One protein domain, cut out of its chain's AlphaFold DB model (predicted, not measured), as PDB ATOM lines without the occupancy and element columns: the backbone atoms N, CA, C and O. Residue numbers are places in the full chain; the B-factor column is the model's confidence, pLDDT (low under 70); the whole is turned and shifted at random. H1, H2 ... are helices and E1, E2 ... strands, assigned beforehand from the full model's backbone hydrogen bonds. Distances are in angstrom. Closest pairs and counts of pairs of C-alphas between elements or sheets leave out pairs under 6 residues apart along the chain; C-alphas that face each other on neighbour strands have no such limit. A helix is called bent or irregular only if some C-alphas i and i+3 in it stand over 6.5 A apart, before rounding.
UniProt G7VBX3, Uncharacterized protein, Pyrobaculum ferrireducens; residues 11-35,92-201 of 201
ATOM      1  N   VAL A  11      -8.494 -24.897  43.387       81.50
ATOM      2  CA  VAL A  11      -8.092 -25.102  41.988       81.50
ATOM      3  C   VAL A  11      -9.124 -25.990  41.306       81.50
ATOM      4  O   VAL A  11      -9.508 -27.026  41.848       81.50
ATOM      5  N   LEU A  12      -9.545 -25.610  40.105       87.44
ATOM      6  CA  LEU A  12     -10.345 -26.439  39.205       87.44
ATOM      7  C   LEU A  12      -9.479 -26.812  38.006       87.44
ATOM      8  O   LEU A  12      -9.156 -25.944  37.200       87.44
ATOM      9  N   ALA A  13      -9.133 -28.087  37.866       87.44
ATOM     10  CA  ALA A  13      -8.651 -28.616  36.598       87.44
ATOM     11  C   ALA A  13      -9.847 -29.143  35.804       87.44
ATOM     12  O   ALA A  13     -10.663 -29.898  36.344       87.44
ATOM     13  N   ILE A  14      -9.985 -28.698  34.557       91.19
ATOM     14  CA  ILE A  14     -11.071 -29.094  33.660       91.19
ATOM     15  C   ILE A  14     -10.457 -29.488  32.325       91.19
ATOM     16  O   ILE A  14      -9.838 -28.647  31.673       91.19
ATOM     17  N   ASP A  15     -10.690 -30.726  31.905       91.38
ATOM     18  CA  ASP A  15     -10.296 -31.186  30.578       91.38
ATOM     19  C   ASP A  15     -11.325 -32.125  29.939       91.38
ATOM     20  O   ASP A  15     -12.309 -32.535  30.570       91.38
ATOM     21  N   PHE A  16     -11.126 -32.420  28.658       91.00
ATOM     22  CA  PHE A  16     -12.068 -33.144  27.811       91.00
ATOM     23  C   PHE A  16     -11.382 -34.289  27.074       91.00
ATOM     24  O   PHE A  16     -10.201 -34.232  26.748       91.00
ATOM     25  N   SER A  17     -12.139 -35.340  26.772       87.62
ATOM     26  CA  SER A  17     -11.625 -36.465  25.998       87.62
ATOM     27  C   SER A  17     -12.701 -37.041  25.088       87.62
ATOM     28  O   SER A  17     -13.896 -36.974  25.389       87.62
ATOM     29  N   ALA A  18     -12.266 -37.620  23.973       85.12
ATOM     30  CA  ALA A  18     -13.124 -38.265  22.992       85.12
ATOM     31  C   ALA A  18     -12.683 -39.716  22.780       85.12
ATOM     32  O   ALA A  18     -11.492 -40.010  22.668       85.12
ATOM     33  N   TYR A  19     -13.652 -40.625  22.696       77.94
ATOM     34  CA  TYR A  19     -13.423 -42.026  22.362       77.94
ATOM     35  C   TYR A  19     -14.451 -42.472  21.320       77.94
ATOM     36  O   TYR A  19     -15.660 -42.433  21.555       77.94
ATOM     37  N   HIS A  20     -13.956 -42.834  20.133       82.19
ATOM     38  CA  HIS A  20     -14.755 -42.971  18.913       82.19
ATOM     39  C   HIS A  20     -15.682 -41.759  18.690       82.19
ATOM     40  O   HIS A  20     -15.196 -40.669  18.401       82.19
ATOM     41  N   SER A  21     -17.001 -41.938  18.808       82.38
ATOM     42  CA  SER A  21     -18.021 -40.899  18.616       82.38
ATOM     43  C   SER A  21     -18.564 -40.300  19.920       82.38
ATOM     44  O   SER A  21     -19.489 -39.493  19.867       82.38
ATOM     45  N   ALA A  22     -18.033 -40.694  21.081       87.56
ATOM     46  CA  ALA A  22     -18.486 -40.232  22.391       87.56
ATOM     47  C   ALA A  22     -17.479 -39.272  23.042       87.56
ATOM     48  O   ALA A  22     -16.271 -39.374  22.824       87.56
ATOM     49  N   MET A  23     -17.983 -38.348  23.866       91.06
ATOM     50  CA  MET A  23     -17.194 -37.296  24.512       91.06
ATOM     51  C   MET A  23     -17.501 -37.224  26.011       91.06
ATOM     52  O   MET A  23     -18.666 -37.165  26.416       91.06
ATOM     53  N   GLY A  24     -16.446 -37.189  26.822       94.06
ATOM     54  CA  GLY A  24     -16.509 -37.002  28.269       94.06
ATOM     55  C   GLY A  24     -15.723 -35.774  28.719       94.06
ATOM     56  O   GLY A  24     -14.870 -35.261  27.991       94.06
ATOM     57  N   ALA A  25     -15.999 -35.309  29.936       95.19
ATOM     58  CA  ALA A  25     -15.199 -34.284  30.601       95.19
ATOM     59  C   ALA A  25     -14.798 -34.715  32.009       95.19
ATOM     60  O   ALA A  25     -15.572 -35.354  32.725       95.19
ATOM     61  N   GLY A  26     -13.588 -34.336  32.400       94.12
ATOM     62  CA  GLY A  26     -13.031 -34.558  33.721       94.12
ATOM     63  C   GLY A  26     -12.889 -33.230  34.438       94.12
ATOM     64  O   GLY A  26     -12.178 -32.343  33.969       94.12
ATOM     65  N   VAL A  27     -13.548 -33.094  35.586       93.75
ATOM     66  CA  VAL A  27     -13.321 -31.970  36.501       93.75
ATOM     67  C   VAL A  27     -12.704 -32.509  37.777       93.75
ATOM     68  O   VAL A  27     -13.341 -33.298  38.477       93.75
ATOM     69  N   VAL A  28     -11.505 -32.050  38.122       88.38
ATOM     70  CA  VAL A  28     -10.878 -32.352  39.413       88.38
ATOM     71  C   VAL A  28     -10.740 -31.062  40.205       88.38
ATOM     72  O   VAL A  28     -10.174 -30.070  39.740       88.38
ATOM     73  N   VAL A  29     -11.321 -31.066  41.401       88.69
ATOM     74  CA  VAL A  29     -11.369 -29.920  42.304       88.69
ATOM     75  C   VAL A  29     -10.414 -30.161  43.451       88.69
ATOM     76  O   VAL A  29     -10.602 -31.094  44.233       88.69
ATOM     77  N   PHE A  30      -9.428 -29.284  43.581       80.56
ATOM     78  CA  PHE A  30      -8.460 -29.284  44.667       80.56
ATOM     79  C   PHE A  30      -8.754 -28.123  45.614       80.56
ATOM     80  O   PHE A  30      -9.203 -27.060  45.181       80.56
ATOM     81  N   ARG A  31      -8.483 -28.310  46.904       75.75
ATOM     82  CA  ARG A  31      -8.641 -27.293  47.947       75.75
ATOM     83  C   ARG A  31      -7.338 -27.137  48.724       75.75
ATOM     84  O   ARG A  31      -6.813 -28.121  49.237       75.75
ATOM     85  N   GLY A  32      -6.854 -25.903  48.842       61.56
ATOM     86  CA  GLY A  32      -5.589 -25.580  49.508       61.56
ATOM     87  C   GLY A  32      -4.753 -24.538  48.753       61.56
ATOM     88  O   GLY A  32      -5.154 -24.091  47.678       61.56
ATOM     89  N   PRO A  33      -3.601 -24.130  49.317       49.41
ATOM     90  CA  PRO A  33      -2.692 -23.173  48.689       49.41
ATOM     91  C   PRO A  33      -2.032 -23.760  47.434       49.41
ATOM     92  O   PRO A  33      -1.702 -24.944  47.380       49.41
ATOM     93  N   VAL A  34      -1.808 -22.917  46.425       50.00
ATOM     94  CA  VAL A  34      -1.334 -23.352  45.102       50.00
ATOM     95  C   VAL A  34       0.147 -23.042  44.920       50.00
ATOM     96  O   VAL A  34       0.540 -21.879  44.836       50.00
ATOM     97  N   VAL A  35       0.963 -24.092  44.803       46.97
ATOM     98  CA  VAL A  35       2.385 -23.997  44.442       46.97
ATOM     99  C   VAL A  35       2.541 -24.306  42.954       46.97
ATOM    100  O   VAL A  35       2.087 -25.345  42.477       46.97
ATOM    101  N   LYS A  92     -13.059 -33.173  45.258       90.06
ATOM    102  CA  LYS A  92     -13.947 -33.935  44.377       90.06
ATOM    103  C   LYS A  92     -13.304 -34.219  43.021       90.06
ATOM    104  O   LYS A  92     -12.608 -33.361  42.486       90.06
ATOM    105  N   ALA A  93     -13.635 -35.362  42.426       89.38
ATOM    106  CA  ALA A  93     -13.470 -35.599  40.994       89.38
ATOM    107  C   ALA A  93     -14.837 -35.905  40.364       89.38
ATOM    108  O   ALA A  93     -15.636 -36.638  40.949       89.38
ATOM    109  N   TYR A  94     -15.109 -35.352  39.183       95.94
ATOM    110  CA  TYR A  94     -16.330 -35.575  38.409       95.94
ATOM    111  C   TYR A  94     -15.967 -36.113  37.021       95.94
ATOM    112  O   TYR A  94     -15.344 -35.405  36.227       95.94
ATOM    113  N   ALA A  95     -16.385 -37.342  36.730       94.69
ATOM    114  CA  ALA A  95     -16.374 -37.942  35.400       94.69
ATOM    115  C   ALA A  95     -17.742 -37.689  34.748       94.69
ATOM    116  O   ALA A  95     -18.715 -38.375  35.063       94.69
ATOM    117  N   ILE A  96     -17.822 -36.667  33.893       96.12
ATOM    118  CA  ILE A  96     -19.070 -36.185  33.285       96.12
ATOM    119  C   ILE A  96     -19.288 -36.893  31.946       96.12
ATOM    120  O   ILE A  96     -18.611 -36.589  30.958       96.12
ATOM    121  N   LYS A  97     -20.240 -37.826  31.911       94.38
ATOM    122  CA  LYS A  97     -20.607 -38.595  30.716       94.38
ATOM    123  C   LYS A  97     -21.461 -37.768  29.764       94.38
ATOM    124  O   LYS A  97     -22.313 -36.989  30.205       94.38
ATOM    125  N   ASN A  98     -21.303 -38.003  28.461       92.38
ATOM    126  CA  ASN A  98     -22.094 -37.397  27.389       92.38
ATOM    127  C   ASN A  98     -22.199 -35.872  27.591       92.38
ATOM    128  O   ASN A  98     -23.282 -35.339  27.846       92.38
ATOM    129  N   VAL A  99     -21.037 -35.207  27.641       92.00
ATOM    130  CA  VAL A  99     -20.895 -33.865  28.229       92.00
ATOM    131  C   VAL A  99     -21.605 -32.765  27.431       92.00
ATOM    132  O   VAL A  99     -21.457 -32.633  26.219       92.00
ATOM    133  N   ASP A 100     -22.314 -31.906  28.161       93.75
ATOM    134  CA  ASP A 100     -22.896 -30.661  27.668       93.75
ATOM    135  C   ASP A 100     -22.593 -29.498  28.635       93.75
ATOM    136  O   ASP A 100     -22.139 -29.696  29.768       93.75
ATOM    137  N   SER A 101     -22.839 -28.259  28.199       91.81
ATOM    138  CA  SER A 101     -22.527 -27.063  28.993       91.81
ATOM    139  C   SER A 101     -23.403 -26.882  30.240       91.81
ATOM    140  O   SER A 101     -22.983 -26.188  31.164       91.81
ATOM    141  N   MET A 102     -24.598 -27.483  30.304       93.19
ATOM    142  CA  MET A 102     -25.467 -27.440  31.488       93.19
ATOM    143  C   MET A 102     -24.989 -28.430  32.552       93.19
ATOM    144  O   MET A 102     -24.862 -28.037  33.714       93.19
ATOM    145  N   LYS A 103     -24.641 -29.667  32.167       93.06
ATOM    146  CA  LYS A 103     -23.947 -30.628  33.045       93.06
ATOM    147  C   LYS A 103     -22.658 -30.028  33.589       93.06
ATOM    148  O   LYS A 103     -22.483 -29.965  34.803       93.06
ATOM    149  N   LEU A 104     -21.789 -29.535  32.703       92.25
ATOM    150  CA  LEU A 104     -20.505 -28.950  33.084       92.25
ATOM    151  C   LEU A 104     -20.702 -27.812  34.096       92.25
ATOM    152  O   LEU A 104     -20.126 -27.863  35.181       92.25
ATOM    153  N   LYS A 105     -21.603 -26.860  33.804       93.19
ATOM    154  CA  LYS A 105     -21.977 -25.777  34.726       93.19
ATOM    155  C   LYS A 105     -22.472 -26.300  36.079       93.19
ATOM    156  O   LYS A 105     -21.995 -25.833  37.110       93.19
ATOM    157  N   ARG A 106     -23.386 -27.280  36.100       92.88
ATOM    158  CA  ARG A 106     -24.000 -27.829  37.326       92.88
ATOM    159  C   ARG A 106     -22.964 -28.300  38.351       92.88
ATOM    160  O   ARG A 106     -23.161 -28.079  39.544       92.88
ATOM    161  N   TYR A 107     -21.877 -28.928  37.905       89.88
ATOM    162  CA  TYR A 107     -20.860 -29.482  38.806       89.88
ATOM    163  C   TYR A 107     -19.780 -28.471  39.225       89.88
ATOM    164  O   TYR A 107     -19.165 -28.652  40.276       89.88
ATOM    165  N   ILE A 108     -19.604 -27.370  38.481       88.62
ATOM    166  CA  ILE A 108     -18.564 -26.358  38.755       88.62
ATOM    167  C   ILE A 108     -19.084 -25.022  39.298       88.62
ATOM    168  O   ILE A 108     -18.317 -24.304  39.935       88.62
ATOM    169  N   GLU A 109     -20.360 -24.670  39.111       90.50
ATOM    170  CA  GLU A 109     -20.895 -23.341  39.461       90.50
ATOM    171  C   GLU A 109     -20.665 -22.983  40.938       90.50
ATOM    172  O   GLU A 109     -20.264 -21.859  41.249       90.50
ATOM    173  N   LYS A 110     -20.855 -23.946  41.853       88.06
ATOM    174  CA  LYS A 110     -20.616 -23.734  43.291       88.06
ATOM    175  C   LYS A 110     -19.157 -23.405  43.614       88.06
ATOM    176  O   LYS A 110     -18.906 -22.744  44.611       88.06
ATOM    177  N   TYR A 111     -18.219 -23.858  42.782       86.25
ATOM    178  CA  TYR A 111     -16.795 -23.578  42.929       86.25
ATOM    179  C   TYR A 111     -16.389 -22.290  42.217       86.25
ATOM    180  O   TYR A 111     -15.621 -21.533  42.791       86.25
ATOM    181  N   ILE A 112     -16.951 -21.976  41.041       84.94
ATOM    182  CA  ILE A 112     -16.737 -20.685  40.353       84.94
ATOM    183  C   ILE A 112     -17.115 -19.508  41.268       84.94
ATOM    184  O   ILE A 112     -16.386 -18.521  41.333       84.94
ATOM    185  N   LYS A 113     -18.194 -19.640  42.051       85.69
ATOM    186  CA  LYS A 113     -18.612 -18.654  43.069       85.69
ATOM    187  C   LYS A 113     -17.604 -18.450  44.216       85.69
ATOM    188  O   LYS A 113     -17.741 -17.486  44.958       85.69
ATOM    189  N   LEU A 114     -16.597 -19.317  44.348       81.44
ATOM    190  CA  LEU A 114     -15.512 -19.235  45.338       81.44
ATOM    191  C   LEU A 114     -14.196 -18.713  44.721       81.44
ATOM    192  O   LEU A 114     -13.138 -18.862  45.325       81.44
ATOM    193  N   ASN A 115     -14.272 -18.109  43.525       78.69
ATOM    194  CA  ASN A 115     -13.167 -17.517  42.760       78.69
ATOM    195  C   ASN A 115     -11.921 -18.433  42.632       78.69
ATOM    196  O   ASN A 115     -10.843 -18.100  43.133       78.69
ATOM    197  N   PRO A 116     -12.062 -19.610  41.994       79.25
ATOM    198  CA  PRO A 116     -11.017 -20.619  41.932       79.25
ATOM    199  C   PRO A 116      -9.987 -20.286  40.847       79.25
ATOM    200  O   PRO A 116     -10.305 -19.677  39.822       79.25
ATOM    201  N   ILE A 117      -8.763 -20.785  41.007       80.00
ATOM    202  CA  ILE A 117      -7.817 -20.857  39.889       80.00
ATOM    203  C   ILE A 117      -8.277 -21.994  38.982       80.00
ATOM    204  O   ILE A 117      -8.277 -23.152  39.387       80.00
ATOM    205  N   ILE A 118      -8.690 -21.670  37.761       83.88
ATOM    206  CA  ILE A 118      -9.124 -22.675  36.790       83.88
ATOM    207  C   ILE A 118      -7.983 -22.918  35.806       83.88
ATOM    208  O   ILE A 118      -7.568 -21.978  35.123       83.88
ATOM    209  N   PHE A 119      -7.521 -24.164  35.726       82.38
ATOM    210  CA  PHE A 119      -6.609 -24.662  34.704       82.38
ATOM    211  C   PHE A 119      -7.371 -25.505  33.675       82.38
ATOM    212  O   PHE A 119      -8.248 -26.297  34.021       82.38
ATOM    213  N   THR A 120      -6.984 -25.349  32.415       80.00
ATOM    214  CA  THR A 120      -7.327 -26.222  31.284       80.00
ATOM    215  C   THR A 120      -6.062 -26.348  30.437       80.00
ATOM    216  O   THR A 120      -5.278 -25.388  30.419       80.00
ATOM    217  N   ASP A 121      -5.883 -27.421  29.661       75.69
ATOM    218  CA  ASP A 121      -4.946 -27.352  28.530       75.69
ATOM    219  C   ASP A 121      -5.495 -26.395  27.436       75.69
ATOM    220  O   ASP A 121      -6.295 -25.489  27.706       75.69
ATOM    221  N   ARG A 122      -5.039 -26.520  26.189       76.00
ATOM    222  CA  ARG A 122      -5.479 -25.726  25.032       76.00
ATOM    223  C   ARG A 122      -6.744 -26.343  24.401       76.00
ATOM    224  O   ARG A 122      -6.599 -27.213  23.548       76.00
ATOM    225  N   PRO A 123      -7.970 -25.878  24.727       75.50
ATOM    226  CA  PRO A 123      -9.187 -26.544  24.268       75.50
ATOM    227  C   PRO A 123      -9.419 -26.333  22.766       75.50
ATOM    228  O   PRO A 123      -9.235 -25.225  22.241       75.50
ATOM    229  N   HIS A 124      -9.917 -27.358  22.080       82.88
ATOM    230  CA  HIS A 124     -10.442 -27.237  20.724       82.88
ATOM    231  C   HIS A 124     -11.693 -26.338  20.677       82.88
ATOM    232  O   HIS A 124     -12.330 -26.010  21.679       82.88
ATOM    233  N   LYS A 125     -12.090 -25.938  19.460       86.25
ATOM    234  CA  LYS A 125     -13.197 -24.990  19.214       86.25
ATOM    235  C   LYS A 125     -14.550 -25.412  19.819       86.25
ATOM    236  O   LYS A 125     -15.390 -24.544  20.042       86.25
ATOM    237  N   VAL A 126     -14.782 -26.707  20.047       88.31
ATOM    238  CA  VAL A 126     -16.015 -27.228  20.670       88.31
ATOM    239  C   VAL A 126     -15.943 -27.099  22.193       88.31
ATOM    240  O   VAL A 126     -16.815 -26.486  22.802       88.31
ATOM    241  N   GLU A 127     -14.861 -27.587  22.791       89.12
ATOM    242  CA  GLU A 127     -14.571 -27.528  24.230       89.12
ATOM    243  C   GLU A 127     -14.542 -26.085  24.742       89.12
ATOM    244  O   GLU A 127     -15.182 -25.762  25.739       89.12
ATOM    245  N   ALA A 128     -13.905 -25.176  23.995       87.75
ATOM    246  CA  ALA A 128     -13.887 -23.747  24.301       87.75
ATOM    247  C   ALA A 128     -15.305 -23.148  24.403       87.75
ATOM    248  O   ALA A 128     -15.569 -22.351  25.300       87.75
ATOM    249  N   ARG A 129     -16.235 -23.575  23.535       89.62
ATOM    250  CA  ARG A 129     -17.650 -23.159  23.573       89.62
ATOM    251  C   ARG A 129     -18.426 -23.813  24.720       89.62
ATOM    252  O   ARG A 129     -19.345 -23.190  25.246       89.62
ATOM    253  N   LEU A 130     -18.091 -25.047  25.109       90.69
ATOM    254  CA  LEU A 130     -18.681 -25.710  26.281       90.69
ATOM    255  C   LEU A 130     -18.265 -24.999  27.576       90.69
ATOM    256  O   LEU A 130     -19.127 -24.682  28.394       90.69
ATOM    257  N   LEU A 131     -16.972 -24.692  27.717       89.94
ATOM    258  CA  LEU A 131     -16.396 -23.911  28.814       89.94
ATOM    259  C   LEU A 131     -17.040 -22.520  28.910       89.94
ATOM    260  O   LEU A 131     -17.551 -22.151  29.966       89.94
ATOM    261  N   GLU A 132     -17.089 -21.778  27.800       89.81
ATOM    262  CA  GLU A 132     -17.693 -20.441  27.731       89.81
ATOM    263  C   GLU A 132     -19.172 -20.454  28.148       89.81
ATOM    264  O   GLU A 132     -19.569 -19.696  29.037       89.81
ATOM    265  N   LYS A 133     -19.979 -21.368  27.591       91.38
ATOM    266  CA  LYS A 133     -21.396 -21.539  27.965       91.38
ATOM    267  C   LYS A 133     -21.594 -21.992  29.414       91.38
ATOM    268  O   LYS A 133     -22.623 -21.679  30.009       91.38
ATOM    269  N   ALA A 134     -20.628 -22.705  29.991       88.00
ATOM    270  CA  ALA A 134     -20.632 -23.076  31.404       88.00
ATOM    271  C   ALA A 134     -20.170 -21.938  32.342       88.00
ATOM    272  O   ALA A 134     -20.215 -22.099  33.562       88.00
ATOM    273  N   GLY A 135     -19.765 -20.782  31.799       86.12
ATOM    274  CA  GLY A 135     -19.283 -19.622  32.557       86.12
ATOM    275  C   GLY A 135     -17.794 -19.675  32.918       86.12
ATOM    276  O   GLY A 135     -17.337 -18.887  33.744       86.12
ATOM    277  N   VAL A 136     -17.027 -20.591  32.321       84.38
ATOM    278  CA  VAL A 136     -15.616 -20.820  32.650       84.38
ATOM    279  C   VAL A 136     -14.710 -19.819  31.938       84.38
ATOM    280  O   VAL A 136     -14.595 -19.821  30.714       84.38
ATOM    281  N   LYS A 137     -13.996 -19.001  32.720       73.62
ATOM    282  CA  LYS A 137     -12.959 -18.069  32.245       73.62
ATOM    283  C   LYS A 137     -11.616 -18.390  32.909       73.62
ATOM    284  O   LYS A 137     -11.141 -17.651  33.765       73.62
ATOM    285  N   GLY A 138     -11.057 -19.552  32.564       64.38
ATOM    286  CA  GLY A 138      -9.832 -20.077  33.174       64.38
ATOM    287  C   GLY A 138      -8.525 -19.536  32.594       64.38
ATOM    288  O   GLY A 138      -8.494 -18.925  31.523       64.38
ATOM    289  N   ARG A 139      -7.425 -19.791  33.310       64.19
ATOM    290  CA  ARG A 139      -6.060 -19.543  32.838       64.19
ATOM    291  C   ARG A 139      -5.579 -20.765  32.060       64.19
ATOM    292  O   ARG A 139      -5.496 -21.861  32.605       64.19
ATOM    293  N   ARG A 140      -5.224 -20.555  30.792       62.59
ATOM    294  CA  ARG A 140      -4.580 -21.575  29.955       62.59
ATOM    295  C   ARG A 140      -3.111 -21.688  30.349       62.59
ATOM    296  O   ARG A 140      -2.266 -20.980  29.803       62.59
ATOM    297  N   GLU A 141      -2.824 -22.554  31.307       58.25
ATOM    298  CA  GLU A 141      -1.466 -23.015  31.587       58.25
ATOM    299  C   GLU A 141      -1.357 -24.459  31.091       58.25
ATOM    300  O   GLU A 141      -2.227 -25.270  31.389       58.25
ATOM    301  N   GLY A 142      -0.332 -24.756  30.284       52.09
ATOM    302  CA  GLY A 142      -0.203 -26.057  29.613       52.09
ATOM    303  C   GLY A 142      -0.037 -27.233  30.582       52.09
ATOM    304  O   GLY A 142       0.112 -27.023  31.791       52.09
ATOM    305  N   LYS A 143      -0.046 -28.459  30.028       54.81
ATOM    306  CA  LYS A 143       0.015 -29.740  30.762       54.81
ATOM    307  C   LYS A 143       0.871 -29.669  32.029       54.81
ATOM    308  O   LYS A 143       2.098 -29.641  31.998       54.81
ATOM    309  N   ASN A 144       0.160 -29.643  33.146       61.53
ATOM    310  CA  ASN A 144       0.666 -29.668  34.509       61.53
ATOM    311  C   ASN A 144      -0.061 -30.787  35.264       61.53
ATOM    312  O   ASN A 144      -1.066 -31.309  34.781       61.53
ATOM    313  N   TYR A 145       0.424 -31.148  36.450       62.50
ATOM    314  CA  TYR A 145      -0.124 -32.262  37.228       62.50
ATOM    315  C   TYR A 145      -1.651 -32.181  37.460       62.50
ATOM    316  O   TYR A 145      -2.345 -33.188  37.305       62.50
ATOM    317  N   PHE A 146      -2.208 -30.997  37.745       69.88
ATOM    318  CA  PHE A 146      -3.656 -30.852  37.939       69.88
ATOM    319  C   PHE A 146      -4.435 -31.156  36.647       69.88
ATOM    320  O   PHE A 146      -5.428 -31.880  36.685       69.88
ATOM    321  N   VAL A 147      -3.953 -30.648  35.507       70.25
ATOM    322  CA  VAL A 147      -4.526 -30.897  34.170       70.25
ATOM    323  C   VAL A 147      -4.432 -32.379  33.785       70.25
ATOM    324  O   VAL A 147      -5.419 -32.954  33.331       70.25
ATOM    325  N   ALA A 148      -3.297 -33.026  34.066       71.38
ATOM    326  CA  ALA A 148      -3.089 -34.457  33.834       71.38
ATOM    327  C   ALA A 148      -4.080 -35.343  34.617       71.38
ATOM    328  O   ALA A 148      -4.489 -36.400  34.141       71.38
ATOM    329  N   LEU A 149      -4.516 -34.907  35.804       73.38
ATOM    330  CA  LEU A 149      -5.571 -35.590  36.551       73.38
ATOM    331  C   LEU A 149      -6.955 -35.435  35.905       73.38
ATOM    332  O   LEU A 149      -7.713 -36.407  35.869       73.38
ATOM    333  N   SER A 150      -7.297 -34.258  35.375       84.81
ATOM    334  CA  SER A 150      -8.542 -34.084  34.613       84.81
ATOM    335  C   SER A 150      -8.537 -34.836  33.279       84.81
ATOM    336  O   SER A 150      -9.573 -35.401  32.943       84.81
ATOM    337  N   ASP A 151      -7.395 -34.941  32.585       82.00
ATOM    338  CA  ASP A 151      -7.201 -35.761  31.370       82.00
ATOM    339  C   ASP A 151      -7.693 -37.211  31.583       82.00
ATOM    340  O   ASP A 151      -8.566 -37.705  30.863       82.00
ATOM    341  N   VAL A 152      -7.189 -37.899  32.618       75.38
ATOM    342  CA  VAL A 152      -7.528 -39.316  32.874       75.38
ATOM    343  C   VAL A 152      -8.998 -39.484  33.285       75.38
ATOM    344  O   VAL A 152      -9.658 -40.437  32.867       75.38
ATOM    345  N   VAL A 153      -9.548 -38.540  34.058       81.69
ATOM    346  CA  VAL A 153     -10.973 -38.547  34.443       81.69
ATOM    347  C   VAL A 153     -11.879 -38.259  33.238       81.69
ATOM    348  O   VAL A 153     -12.939 -38.875  33.113       81.69
ATOM    349  N   ALA A 154     -11.456 -37.390  32.316       87.94
ATOM    350  CA  ALA A 154     -12.161 -37.114  31.068       87.94
ATOM    351  C   ALA A 154     -12.166 -38.337  30.143       87.94
ATOM    352  O   ALA A 154     -13.204 -38.670  29.572       87.94
ATOM    353  N   TYR A 155     -11.037 -39.045  30.040       85.56
ATOM    354  CA  TYR A 155     -10.936 -40.283  29.268       85.56
ATOM    355  C   TYR A 155     -11.821 -41.397  29.842       85.56
ATOM    356  O   TYR A 155     -12.565 -42.039  29.100       85.56
ATOM    357  N   TYR A 156     -11.832 -41.574  31.166       83.94
ATOM    358  CA  TYR A 156     -12.753 -42.494  31.842       83.94
ATOM    359  C   TYR A 156     -14.226 -42.146  31.557       83.94
ATOM    360  O   TYR A 156     -15.018 -43.024  31.209       83.94
ATOM    361  N   ALA A 157     -14.585 -40.858  31.607       90.69
ATOM    362  CA  ALA A 157     -15.919 -40.388  31.237       90.69
ATOM    363  C   ALA A 157     -16.255 -40.644  29.755       90.69
ATOM    364  O   ALA A 157     -17.393 -40.996  29.443       90.69
ATOM    365  N   ALA A 158     -15.290 -40.516  28.838       86.81
ATOM    366  CA  ALA A 158     -15.479 -40.787  27.411       86.81
ATOM    367  C   ALA A 158     -15.702 -42.285  27.126       86.81
ATOM    368  O   ALA A 158     -16.608 -42.624  26.364       86.81
ATOM    369  N   LEU A 159     -14.957 -43.180  27.789       83.00
ATOM    370  CA  LEU A 159     -15.168 -44.635  27.712       83.00
ATOM    371  C   LEU A 159     -16.570 -45.034  28.200       83.00
ATOM    372  O   LEU A 159     -17.269 -45.782  27.518       83.00
ATOM    373  N   LEU A 160     -17.006 -44.497  29.344       89.25
ATOM    374  CA  LEU A 160     -18.357 -44.715  29.877       89.25
ATOM    375  C   LEU A 160     -19.450 -44.171  28.943       89.25
ATOM    376  O   LEU A 160     -20.469 -44.823  28.734       89.25
ATOM    377  N   SER A 161     -19.225 -42.996  28.351       91.19
ATOM    378  CA  SER A 161     -20.147 -42.394  27.377       91.19
ATOM    379  C   SER A 161     -20.272 -43.241  26.111       91.19
ATOM    380  O   SER A 161     -21.353 -43.336  25.540       91.19
ATOM    381  N   TYR A 162     -19.175 -43.869  25.676       87.50
ATOM    382  CA  TYR A 162     -19.169 -44.765  24.524       87.50
ATOM    383  C   TYR A 162     -19.924 -46.069  24.800       87.50
ATOM    384  O   TYR A 162     -20.698 -46.501  23.948       87.50
ATOM    385  N   LEU A 163     -19.768 -46.651  25.996       84.81
ATOM    386  CA  LEU A 163     -20.532 -47.832  26.411       84.81
ATOM    387  C   LEU A 163     -22.045 -47.547  26.374       84.81
ATOM    388  O   LEU A 163     -22.775 -48.262  25.695       84.81
ATOM    389  N   GLU A 164     -22.493 -46.424  26.954       85.69
ATOM    390  CA  GLU A 164     -23.900 -45.984  26.896       85.69
ATOM    391  C   GLU A 164     -24.439 -45.773  25.467       85.69
ATOM    392  O   GLU A 164     -25.657 -45.772  25.270       85.69
ATOM    393  N   VAL A 165     -23.571 -45.537  24.480       81.94
ATOM    394  CA  VAL A 165     -23.946 -45.400  23.063       81.94
ATOM    395  C   VAL A 165     -23.970 -46.762  22.364       81.94
ATOM    396  O   VAL A 165     -24.860 -46.992  21.547       81.94
ATOM    397  N   MET A 166     -23.060 -47.684  22.701       75.50
ATOM    398  CA  MET A 166     -23.077 -49.053  22.168       75.50
ATOM    399  C   MET A 166     -24.279 -49.860  22.669       75.50
ATOM    400  O   MET A 166     -24.942 -50.490  21.854       75.50
ATOM    401  N   GLU A 167     -24.642 -49.741  23.951       65.88
ATOM    402  CA  GLU A 167     -25.870 -50.317  24.542       65.88
ATOM    403  C   GLU A 167     -27.163 -49.928  23.793       65.88
ATOM    404  O   GLU A 167     -28.211 -50.544  23.980       65.88
ATOM    405  N   LYS A 168     -27.114 -48.865  22.977       61.53
ATOM    406  CA  LYS A 168     -28.256 -48.271  22.266       61.53
ATOM    407  C   LYS A 168     -28.099 -48.307  20.738       61.53
ATOM    408  O   LYS A 168     -28.925 -47.727  20.035       61.53
ATOM    409  N   GLY A 169     -27.046 -48.943  20.220       56.06
ATOM    410  CA  GLY A 169     -26.718 -48.987  18.794       56.06
ATOM    411  C   GLY A 169     -26.727 -50.408  18.215       56.06
ATOM    412  O   GLY A 169     -26.530 -51.373  18.949       56.06
ATOM    413  N   PRO A 170     -26.921 -50.570  16.891       46.41
ATOM    414  CA  PRO A 170     -26.708 -51.859  16.239       46.41
ATOM    415  C   PRO A 170     -25.235 -52.267  16.380       46.41
ATOM    416  O   PRO A 170     -24.332 -51.474  16.101       46.41
ATOM    417  N   GLY A 171     -25.011 -53.497  16.848       53.22
ATOM    418  CA  GLY A 171     -23.717 -53.945  17.358       53.22
ATOM    419  C   GLY A 171     -22.550 -53.795  16.378       53.22
ATOM    420  O   GLY A 171     -22.643 -54.135  15.198       53.22
ATOM    421  N   ARG A 172     -21.414 -53.337  16.907       50.88
ATOM    422  CA  ARG A 172     -20.083 -53.518  16.315       50.88
ATOM    423  C   ARG A 172     -19.259 -54.385  17.255       50.88
ATOM    424  O   ARG A 172     -19.387 -54.247  18.466       50.88
ATOM    425  N   GLU A 173     -18.373 -55.203  16.699       52.78
ATOM    426  CA  GLU A 173     -17.488 -56.120  17.434       52.78
ATOM    427  C   GLU A 173     -16.327 -55.400  18.154       52.78
ATOM    428  O   GLU A 173     -15.159 -55.774  18.049       52.78
ATOM    429  N   VAL A 174     -16.632 -54.356  18.927       55.38
ATOM    430  CA  VAL A 174     -15.774 -53.999  20.059       55.38
ATOM    431  C   VAL A 174     -15.998 -55.082  21.107       55.38
ATOM    432  O   VAL A 174     -17.137 -55.322  21.498       55.38
ATOM    433  N   ASN A 175     -14.934 -55.751  21.556       68.88
ATOM    434  CA  ASN A 175     -15.056 -56.756  22.609       68.88
ATOM    435  C   ASN A 175     -15.510 -56.069  23.910       68.88
ATOM    436  O   ASN A 175     -14.726 -55.408  24.597       68.88
ATOM    437  N   GLU A 176     -16.803 -56.195  24.199       73.88
ATOM    438  CA  GLU A 176     -17.467 -55.473  25.277       73.88
ATOM    439  C   GLU A 176     -16.937 -55.897  26.650       73.88
ATOM    440  O   GLU A 176     -16.696 -55.036  27.491       73.88
ATOM    441  N   GLU A 177     -16.631 -57.186  26.847       76.75
ATOM    442  CA  GLU A 177     -15.995 -57.690  28.072       76.75
ATOM    443  C   GLU A 177     -14.657 -56.977  28.322       76.75
ATOM    444  O   GLU A 177     -14.401 -56.494  29.424       76.75
ATOM    445  N   VAL A 178     -13.812 -56.837  27.294       75.19
ATOM    446  CA  VAL A 178     -12.523 -56.133  27.399       75.19
ATOM    447  C   VAL A 178     -12.719 -54.645  27.711       75.19
ATOM    448  O   VAL A 178     -11.978 -54.093  28.531       75.19
ATOM    449  N   LEU A 179     -13.726 -53.992  27.120       77.25
ATOM    450  CA  LEU A 179     -14.052 -52.591  27.406       77.25
ATOM    451  C   LEU A 179     -14.569 -52.409  28.843       77.25
ATOM    452  O   LEU A 179     -14.024 -51.583  29.577       77.25
ATOM    453  N   GLN A 180     -15.554 -53.202  29.273       81.06
ATOM    454  CA  GLN A 180     -16.100 -53.183  30.636       81.06
ATOM    455  C   GLN A 180     -15.007 -53.468  31.680       81.06
ATOM    456  O   GLN A 180     -14.882 -52.744  32.666       81.06
ATOM    457  N   LYS A 181     -14.140 -54.457  31.436       75.56
ATOM    458  CA  LYS A 181     -13.002 -54.831  32.299       75.56
ATOM    459  C   LYS A 181     -11.943 -53.731  32.393       75.56
ATOM    460  O   LYS A 181     -11.350 -53.541  33.457       75.56
ATOM    461  N   ARG A 182     -11.725 -52.967  31.315       72.12
ATOM    462  CA  ARG A 182     -10.868 -51.768  31.322       72.12
ATOM    463  C   ARG A 182     -11.511 -50.617  32.098       72.12
ATOM    464  O   ARG A 182     -10.822 -49.978  32.891       72.12
ATOM    465  N   ILE A 183     -12.810 -50.384  31.906       76.44
ATOM    466  CA  ILE A 183     -13.596 -49.380  32.637       76.44
ATOM    467  C   ILE A 183     -13.578 -49.682  34.142       76.44
ATOM    468  O   ILE A 183     -13.222 -48.801  34.916       76.44
ATOM    469  N   GLY A 184     -13.862 -50.921  34.556       73.00
ATOM    470  CA  GLY A 184     -13.846 -51.339  35.962       73.00
ATOM    471  C   GLY A 184     -12.499 -51.072  36.640       73.00
ATOM    472  O   GLY A 184     -12.439 -50.316  37.607       73.00
ATOM    473  N   ARG A 185     -11.400 -51.581  36.064       71.56
ATOM    474  CA  ARG A 185     -10.031 -51.357  36.575       71.56
ATOM    475  C   ARG A 185      -9.654 -49.876  36.673       71.56
ATOM    476  O   ARG A 185      -9.018 -49.463  37.644       71.56
ATOM    477  N   LEU A 186     -10.023 -49.067  35.677       67.00
ATOM    478  CA  LEU A 186      -9.753 -47.626  35.682       67.00
ATOM    479  C   LEU A 186     -10.598 -46.896  36.740       67.00
ATOM    480  O   LEU A 186     -10.069 -46.048  37.457       67.00
ATOM    481  N   GLY A 187     -11.869 -47.267  36.898       67.25
ATOM    482  CA  GLY A 187     -12.758 -46.744  37.937       67.25
ATOM    483  C   GLY A 187     -12.278 -47.077  39.351       67.25
ATOM    484  O   GLY A 187     -12.208 -46.184  40.193       67.25
ATOM    485  N   GLU A 188     -11.870 -48.324  39.600       73.12
ATOM    486  CA  GLU A 188     -11.245 -48.761  40.857       73.12
ATOM    487  C   GLU A 188      -9.970 -47.965  41.160       73.12
ATOM    488  O   GLU A 188      -9.815 -47.430  42.260       73.12
ATOM    489  N   THR A 189      -9.079 -47.836  40.169       68.44
ATOM    490  CA  THR A 189      -7.799 -47.125  40.304       68.44
ATOM    491  C   THR A 189      -8.017 -45.648  40.617       68.44
ATOM    492  O   THR A 189      -7.453 -45.137  41.582       68.44
ATOM    493  N   LEU A 190      -8.885 -44.961  39.867       66.25
ATOM    494  CA  LEU A 190      -9.216 -43.555  40.111       66.25
ATOM    495  C   LEU A 190      -9.913 -43.360  41.463       66.25
ATOM    496  O   LEU A 190      -9.563 -42.445  42.206       66.25
ATOM    497  N   ASN A 191     -10.869 -44.220  41.823       75.06
ATOM    498  CA  ASN A 191     -11.586 -44.082  43.089       75.06
ATOM    499  C   ASN A 191     -10.678 -44.349  44.305       75.06
ATOM    500  O   ASN A 191     -10.795 -43.653  45.314       75.06
ATOM    501  N   LYS A 192      -9.727 -45.287  44.192       68.94
ATOM    502  CA  LYS A 192      -8.662 -45.504  45.185       68.94
ATOM    503  C   LYS A 192      -7.740 -44.284  45.280       68.94
ATOM    504  O   LYS A 192      -7.551 -43.767  46.378       68.94
ATOM    505  N   SER A 193      -7.232 -43.779  44.153       63.66
ATOM    506  CA  SER A 193      -6.328 -42.618  44.110       63.66
ATOM    507  C   SER A 193      -6.969 -41.318  44.609       63.66
ATOM    508  O   SER A 193      -6.283 -40.482  45.189       63.66
ATOM    509  N   PHE A 194      -8.284 -41.151  44.449       69.75
ATOM    510  CA  PHE A 194      -9.034 -40.012  44.996       69.75
ATOM    511  C   PHE A 194      -9.654 -40.276  46.380       69.75
ATOM    512  O   PHE A 194     -10.376 -39.419  46.891       69.75
ATOM    513  N   GLY A 195      -9.404 -41.434  47.002       73.06
ATOM    514  CA  GLY A 195      -9.898 -41.764  48.343       73.06
ATOM    515  C   GLY A 195     -11.427 -41.752  48.466       73.06
ATOM    516  O   GLY A 195     -11.960 -41.150  49.397       73.06
ATOM    517  N   GLY A 196     -12.138 -42.354  47.506       80.56
ATOM    518  CA  GLY A 196     -13.605 -42.449  47.502       80.56
ATOM    519  C   GLY A 196     -14.344 -41.223  46.942       80.56
ATOM    520  O   GLY A 196     -15.568 -41.151  47.037       80.56
ATOM    521  N   LYS A 197     -13.630 -40.228  46.397       84.62
ATOM    522  CA  LYS A 197     -14.198 -38.916  46.008       84.62
ATOM    523  C   LYS A 197     -14.560 -38.777  44.525       84.62
ATOM    524  O   LYS A 197     -14.902 -37.671  44.092       84.62
ATOM    525  N   LEU A 198     -14.475 -39.859  43.751       87.19
ATOM    526  CA  LEU A 198     -14.888 -39.880  42.349       87.19
ATOM    527  C   LEU A 198     -16.415 -39.970  42.248       87.19
ATOM    528  O   LEU A 198     -17.021 -40.886  42.796       87.19
ATOM    529  N   LEU A 199     -17.034 -39.057  41.502       93.06
ATOM    530  CA  LEU A 199     -18.420 -39.185  41.053       93.06
ATOM    531  C   LEU A 199     -18.468 -39.377  39.537       93.06
ATOM    532  O   LEU A 199     -17.878 -38.596  38.793       93.06
ATOM    533  N   VAL A 200     -19.226 -40.376  39.092       91.94
ATOM    534  CA  VAL A 200     -19.667 -40.524  37.699       91.94
ATOM    535  C   VAL A 200     -21.040 -39.861  37.574       91.94
ATOM    536  O   VAL A 200     -21.920 -40.146  38.388       91.94
ATOM    537  N   VAL A 201     -21.209 -38.958  36.602       91.06
ATOM    538  CA  VAL A 201     -22.394 -38.082  36.444       91.06
ATOM    539  C   VAL A 201     -22.772 -37.830  34.984       91.06
ATOM    540  O   VAL A 201     -21.956 -38.165  34.098       91.06
TER     541      VAL A 201
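What this domain is: This is residues 11 to 35 and 92 to 201 of the 201 residues of an uncharacterized protein of Pyrobaculum ferrireducens (UniProt G7VBX3). A twisted sheet of five strands has the helical hairpin of H3 and H4 on one face and H1 on the other, three layers; H3 is pressed close to E1 and E2, and H2 meets one end of H1. Residues 168 to 173 stick out. The printed part has 135 residues, class mixed, with four named helices and five named strands, in order E1 E2 E3 H1 E4 H2 H3 H4 E5; the mixed sheet runs E4 E1 E2 E3 E5. It is compact, with a radius of gyration of the C-alphas of 14.8 A and spans of 46 by 32 by 25 A.

Where its parts are: E1, residues 11 to 19, begins at C-alpha 11 (-8.092, -25.102, 41.988) and is 26.5 A long; E2, residues 22 to 31, is 30.3 A. E3 is residues 92 to 96, E4 117 to 120, and E5 198 to 200, ending at C-alpha 200 (-19.667, -40.524, 37.699). H1 is residues 101 to 112, H2 125 to 133, H3 145 to 166 at 32.2 A, and H4 176 to 193 at 25.4 A.

How they stand to each other: E1 and E2 form an antiparallel hairpin, N 13 to O 28 at 2.9 A. E2 and E3 are antiparallel, N 27 to O 94 at 3.0 A. E4 and E1 are parallel, N 119 to O 12 at 2.8 A, as are E3 and E5, N 95 to O 199 at 2.8 A. E3, H1 and E4 make a split strand-helix-strand unit, two strands running the same way with E1 and E2 between them, its crossover right-handed. H3 is on the sheet, only just at its level at 3.5 A; its closest C-alphas to E2 are Ala 154 and Gly 26, 3.8 A. H3 touches H4, C-alphas 156 and 183 at 7.0 A, a shallow tilt of 31 degrees, opposite ways. H1, over E1 and E2, has a height over the sheet of 9.5 A and is irregular: C-alphas 107 and 110 are 7.3 A apart. H1 and H2 touch only at their ends, C-alphas 101 and 130 at 4.9 A; H2 only grazes the sheet. In H3 and H4 every O i to N i+4 pair is within hydrogen-bond range; in H1 6 of 8, in H2 4 of 5.

The domain as a whole: C-alphas 33 and 170, the farthest apart, are 49.5 A apart. Residues 36 to 91 are not printed, a gap of 19.1 A between C-alphas 35 and 92. The link H2 to H3 is long. Mean pLDDT of the printed part is 79.6; residues under 70 include 32 to 35, 138 to 146 and 167 to 175.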